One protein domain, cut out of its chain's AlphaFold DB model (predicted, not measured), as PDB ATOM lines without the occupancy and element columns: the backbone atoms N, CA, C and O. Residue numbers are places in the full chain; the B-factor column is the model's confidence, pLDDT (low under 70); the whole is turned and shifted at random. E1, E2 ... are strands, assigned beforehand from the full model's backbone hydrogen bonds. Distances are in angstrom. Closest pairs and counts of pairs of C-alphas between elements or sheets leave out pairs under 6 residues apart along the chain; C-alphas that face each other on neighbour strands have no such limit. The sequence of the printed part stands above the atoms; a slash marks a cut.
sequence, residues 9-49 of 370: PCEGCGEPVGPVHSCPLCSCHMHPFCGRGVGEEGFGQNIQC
ATOM      1  N   PRO A   9     -34.403 -34.312   1.739       92.06
ATOM      2  CA  PRO A   9     -33.329 -35.175   2.215       92.06
ATOM      3  C   PRO A   9     -32.072 -35.000   1.350       92.06
ATOM      4  O   PRO A   9     -32.153 -34.874   0.127       92.06
ATOM      5  N   CYS A  10     -30.903 -34.996   1.986       93.75
ATOM      6  CA  CYS A  10     -29.610 -34.960   1.309       93.75
ATOM      7  C   CYS A  10     -29.274 -36.336   0.722       93.75
ATOM      8  O   CYS A  10     -29.175 -37.308   1.466       93.75
ATOM      9  N   GLU A  11     -28.988 -36.422  -0.578       89.12
ATOM     10  CA  GLU A  11     -28.702 -37.706  -1.257       89.12
ATOM     11  C   GLU A  11     -27.471 -38.442  -0.679       89.12
ATOM     12  O   GLU A  11     -27.362 -39.659  -0.776       89.12
ATOM     13  N   GLY A  12     -26.532 -37.720  -0.050       89.38
ATOM     14  CA  GLY A  12     -25.328 -38.320   0.540       89.38
ATOM     15  C   GLY A  12     -25.450 -38.792   1.996       89.38
ATOM     16  O   GLY A  12     -24.602 -39.566   2.433       89.38
ATOM     17  N   CYS A  13     -26.454 -38.341   2.760       92.12
ATOM     18  CA  CYS A  13     -26.590 -38.696   4.186       92.12
ATOM     19  C   CYS A  13     -28.029 -38.900   4.692       92.12
ATOM     20  O   CYS A  13     -28.208 -39.262   5.848       92.12
ATOM     21  N   GLY A  14     -29.054 -38.662   3.871       89.25
ATOM     22  CA  GLY A  14     -30.472 -38.720   4.247       89.25
ATOM     23  C   GLY A  14     -30.986 -37.498   5.019       89.25
ATOM     24  O   GLY A  14     -32.170 -37.178   4.921       89.25
ATOM     25  N   GLU A  15     -30.113 -36.783   5.732       90.88
ATOM     26  CA  GLU A  15     -30.497 -35.670   6.609       90.88
ATOM     27  C   GLU A  15     -31.117 -34.471   5.858       90.88
ATOM     28  O   GLU A  15     -30.725 -34.183   4.719       90.88
ATOM     29  N   PRO A  16     -32.057 -33.739   6.488       89.94
ATOM     30  CA  PRO A  16     -32.716 -32.574   5.904       89.94
ATOM     31  C   PRO A  16     -31.731 -31.464   5.517       89.94
ATOM     32  O   PRO A  16     -30.986 -30.957   6.353       89.94
ATOM     33  N   VAL A  17     -31.783 -31.022   4.260       91.44
ATOM     34  CA  VAL A  17     -30.929 -29.964   3.707       91.44
ATOM     35  C   VAL A  17     -31.738 -28.937   2.902       91.44
ATOM     36  O   VAL A  17     -32.801 -29.230   2.346       91.44
ATOM     37  N   GLY A  18     -31.247 -27.696   2.870       86.06
ATOM     38  CA  GLY A  18     -31.842 -26.595   2.108       86.06
ATOM     39  C   GLY A  18     -31.348 -26.506   0.654       86.06
ATOM     40  O   GLY A  18     -30.359 -27.138   0.284       86.06
ATOM     41  N   PRO A  19     -31.971 -25.654  -0.182       87.75
ATOM     42  CA  PRO A  19     -31.706 -25.580  -1.622       87.75
ATOM     43  C   PRO A  19     -30.403 -24.872  -2.032       87.75
ATOM     44  O   PRO A  19     -30.236 -24.546  -3.203       87.75
ATOM     45  N   VAL A  20     -29.483 -24.614  -1.096       90.25
ATOM     46  CA  VAL A  20     -28.256 -23.829  -1.340       90.25
ATOM     47  C   VAL A  20     -27.259 -24.573  -2.229       90.25
ATOM     48  O   VAL A  20     -26.594 -23.953  -3.050       90.25
ATOM     49  N   HIS A  21     -27.161 -25.891  -2.069       92.38
ATOM     50  CA  HIS A  21     -26.208 -26.740  -2.775       92.38
ATOM     51  C   HIS A  21     -26.956 -27.905  -3.426       92.38
ATOM     52  O   HIS A  21     -27.734 -28.604  -2.769       92.38
ATOM     53  N   SER A  22     -26.712 -28.127  -4.716       93.50
ATOM     54  CA  SER A  22     -27.322 -29.218  -5.473       93.50
ATOM     55  C   SER A  22     -26.328 -29.890  -6.420       93.50
ATOM     56  O   SER A  22     -25.265 -29.347  -6.744       93.50
ATOM     57  N   CYS A  23     -26.661 -31.110  -6.845       94.19
ATOM     58  CA  CYS A  23     -25.887 -31.825  -7.849       94.19
ATOM     59  C   CYS A  23     -26.191 -31.285  -9.256       94.19
ATOM     60  O   CYS A  23     -27.354 -31.269  -9.652       94.19
ATOM     61  N   PRO A  24     -25.177 -30.930 -10.070       91.62
ATOM     62  CA  PRO A  24     -25.408 -30.349 -11.394       91.62
ATOM     63  C   PRO A  24     -25.917 -31.362 -12.435       91.62
ATOM     64  O   PRO A  24     -26.255 -30.962 -13.544       91.62
ATOM     65  N   LEU A  25     -25.949 -32.663 -12.108       93.44
ATOM     66  CA  LEU A  25     -26.378 -33.732 -13.020       93.44
ATOM     67  C   LEU A  25     -27.797 -34.253 -12.737       93.44
ATOM     68  O   LEU A  25     -28.481 -34.665 -13.668       93.44
ATOM     69  N   CYS A  26     -28.246 -34.244 -11.478       92.94
ATOM     70  CA  CYS A  26     -29.568 -34.754 -11.079       92.94
ATOM     71  C   CYS A  26     -30.386 -33.782 -10.209       92.94
ATOM     72  O   CYS A  26     -31.487 -34.123  -9.788       92.94
ATOM     73  N   SER A  27     -29.860 -32.587  -9.927       92.31
ATOM     74  CA  SER A  27     -30.493 -31.531  -9.121       92.31
ATOM     75  C   SER A  27     -30.861 -31.913  -7.679       92.31
ATOM     76  O   SER A  27     -31.519 -31.126  -7.001       92.31
ATOM     77  N   CYS A  28     -30.418 -33.072  -7.172       92.06
ATOM     78  CA  CYS A  28     -30.641 -33.462  -5.780       92.06
ATOM     79  C   CYS A  28     -29.946 -32.488  -4.818       92.06
ATOM     80  O   CYS A  28     -28.875 -31.953  -5.125       92.06
ATOM     81  N   HIS A  29     -30.540 -32.269  -3.648       94.06
ATOM     82  CA  HIS A  29     -29.973 -31.387  -2.635       94.06
ATOM     83  C   HIS A  29     -28.851 -32.081  -1.861       94.06
ATOM     84  O   HIS A  29     -28.906 -33.286  -1.611       94.06
ATOM     85  N   MET A  30     -27.816 -31.320  -1.506       93.38
ATOM     86  CA  MET A  30     -26.573 -31.850  -0.944       93.38
ATOM     87  C   MET A  30     -26.057 -30.978   0.195       93.38
ATOM     88  O   MET A  30     -26.084 -29.757   0.107       93.38
ATOM     89  N   HIS A  31     -25.489 -31.583   1.234       93.38
ATOM     90  CA  HIS A  31     -24.595 -30.857   2.138       93.38
ATOM     91  C   HIS A  31     -23.217 -30.650   1.479       93.38
ATOM     92  O   HIS A  31     -22.770 -31.546   0.755       93.38
ATOM     93  N   PRO A  32     -22.488 -29.553   1.782       90.94
ATOM     94  CA  PRO A  32     -21.151 -29.281   1.231       90.94
ATOM     95  C   PRO A  32     -20.148 -30.434   1.366       90.94
ATOM     96  O   PRO A  32     -19.303 -30.624   0.500       90.94
ATOM     97  N   PHE A  33     -20.260 -31.223   2.440       91.88
ATOM     98  CA  PHE A  33     -19.349 -32.327   2.762       91.88
ATOM     99  C   PHE A  33     -19.861 -33.716   2.338       91.88
ATOM    100  O   PHE A  33     -19.179 -34.710   2.561       91.88
ATOM    101  N   CYS A  34     -21.058 -33.810   1.747       93.44
ATOM    102  CA  CYS A  34     -21.684 -35.085   1.362       93.44
ATOM    103  C   CYS A  34     -21.415 -35.499  -0.097       93.44
ATOM    104  O   CYS A  34     -21.991 -36.472  -0.581       93.44
ATOM    105  N   GLY A  35     -20.559 -34.769  -0.812       91.12
ATOM    106  CA  GLY A  35     -20.190 -35.047  -2.197       91.12
ATOM    107  C   GLY A  35     -18.938 -34.279  -2.618       91.12
ATOM    108  O   GLY A  35     -18.234 -33.712  -1.783       91.12
ATOM    109  N   ARG A  36     -18.652 -34.258  -3.920       92.44
ATOM    110  CA  ARG A  36     -17.495 -33.549  -4.489       92.44
ATOM    111  C   ARG A  36     -17.905 -32.136  -4.912       92.44
ATOM    112  O   ARG A  36     -18.838 -31.993  -5.695       92.44
ATOM    113  N   GLY A  37     -17.200 -31.103  -4.450       91.44
ATOM    114  CA  GLY A  37     -17.374 -29.742  -4.973       91.44
ATOM    115  C   GLY A  37     -16.965 -29.653  -6.448       91.44
ATOM    116  O   GLY A  37     -15.905 -30.156  -6.825       91.44
ATOM    117  N   VAL A  38     -17.809 -29.045  -7.285       89.94
ATOM    118  CA  VAL A  38     -17.591 -28.890  -8.733       89.94
ATOM    119  C   VAL A  38     -17.868 -27.446  -9.154       89.94
ATOM    120  O   VAL A  38     -18.884 -26.862  -8.785       89.94
ATOM    121  N   GLY A  39     -16.976 -26.885  -9.973       86.06
ATOM    122  CA  GLY A  39     -17.024 -25.479 -10.380       86.06
ATOM    123  C   GLY A  39     -16.315 -24.556  -9.386       86.06
ATOM    124  O   GLY A  39     -15.537 -25.014  -8.549       86.06
ATOM    125  N   GLU A  40     -16.562 -23.253  -9.507       80.25
ATOM    126  CA  GLU A  40     -15.897 -22.221  -8.702       80.25
ATOM    127  C   GLU A  40     -16.202 -22.371  -7.201       80.25
ATOM    128  O   GLU A  40     -17.339 -22.621  -6.799       80.25
ATOM    129  N   GLU A  41     -15.171 -22.235  -6.364       84.88
ATOM    130  CA  GLU A  41     -15.297 -22.322  -4.906       84.88
ATOM    131  C   GLU A  41     -16.020 -21.082  -4.355       84.88
ATOM    132  O   GLU A  41     -15.569 -19.951  -4.544       84.88
ATOM    133  N   GLY A  42     -17.137 -21.280  -3.651       81.25
ATOM    134  CA  GLY A  42     -17.942 -20.177  -3.129       81.25
ATOM    135  C   GLY A  42     -19.263 -20.609  -2.492       81.25
ATOM    136  O   GLY A  42     -19.582 -21.796  -2.395       81.25
ATOM    137  N   PHE A  43     -20.051 -19.628  -2.047       82.31
ATOM    138  CA  PHE A  43     -21.390 -19.881  -1.514       82.31
ATOM    139  C   PHE A  43     -22.308 -20.432  -2.613       82.31
ATOM    140  O   PHE A  43     -22.421 -19.837  -3.683       82.31
ATOM    141  N   GLY A  44     -22.968 -21.560  -2.341       83.75
ATOM    142  CA  GLY A  44     -23.784 -22.263  -3.331       83.75
ATOM    143  C   GLY A  44     -22.992 -23.013  -4.410       83.75
ATOM    144  O   GLY A  44     -23.548 -23.298  -5.466       83.75
ATOM    145  N   GLN A  45     -21.712 -23.344  -4.175       91.00
ATOM    146  CA  GLN A  45     -20.955 -24.238  -5.064       91.00
ATOM    147  C   GLN A  45     -21.722 -25.550  -5.295       91.00
ATOM    148  O   GLN A  45     -22.236 -26.157  -4.351       91.00
ATOM    149  N   ASN A  46     -21.768 -26.006  -6.546       92.75
ATOM    150  CA  ASN A  46     -22.420 -27.260  -6.916       92.75
ATOM    151  C   ASN A  46     -21.696 -28.456  -6.280       92.75
ATOM    152  O   ASN A  46     -20.469 -28.550  -6.337       92.75
ATOM    153  N   ILE A  47     -22.455 -29.397  -5.718       93.88
ATOM    154  CA  ILE A  47     -21.917 -30.586  -5.044       93.88
ATOM    155  C   ILE A  47     -22.369 -31.824  -5.815       93.88
ATOM    156  O   ILE A  47     -23.535 -32.211  -5.766       93.88
ATOM    157  N   GLN A  48     -21.457 -32.468  -6.541       95.06
ATOM    158  CA  GLN A  48     -21.739 -33.724  -7.230       95.06
ATOM    159  C   GLN A  48     -21.983 -34.835  -6.200       95.06
ATOM    160  O   GLN A  48     -21.117 -35.122  -5.371       95.06
ATOM    161  N   CYS A  49     -23.178 -35.432  -6.233       94.00
ATOM    162  CA  CYS A  49     -23.565 -36.474  -5.287       94.00
ATOM    163  C   CYS A  49     -22.825 -37.799  -5.565       94.00
ATOM    164  O   CYS A  49     -22.381 -38.022  -6.698       94.00
TER     165      CYS A  49
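AT A GLANCE: This is residues 9 to 49 of the 370 residues of an uncharacterized protein of Phytophthora megakarya (UniProt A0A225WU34). The domain has little regular structure: it is a small rounded body of winding loops, with one short two-stranded hairpin, E1 and E2. The loop between the strands lies toward one end of the longest axis, and residues 9 to 16 curve round at the other end. The printed part has 41 residues, with no named helix and two named strands, E1 then E2, antiparallel; the class is all strand, though the strands hold only 6 residues. It is compact, with a radius of gyration of the C-alphas of 8.8 A, and spans 25 by 18 by 15 A.

IN THESE COORDINATES: E1 is residues 36 to 38, 6.3 A long, beginning at C-alpha 36 (-17.495, -33.549, -4.489). E2 is residues 46 to 48, 6.5 A long, ending at C-alpha 48 (-21.739, -33.724, -7.230).

HOW THE PARTS SIT: E1 and E2 form an antiparallel hairpin, their directions at 135 degrees. C-alphas 37 and 47 face each other at 4.6 A. N 48 and O 36 are within hydrogen-bond range at 2.8 A.

THE WHOLE: The C-alphas farthest apart, of Gly 14 and Glu 40, are 25.5 A apart. The link from E1 to E2 is short, with 7 residues. The printed part has no cut, and no printed residue is under 70 in pLDDT.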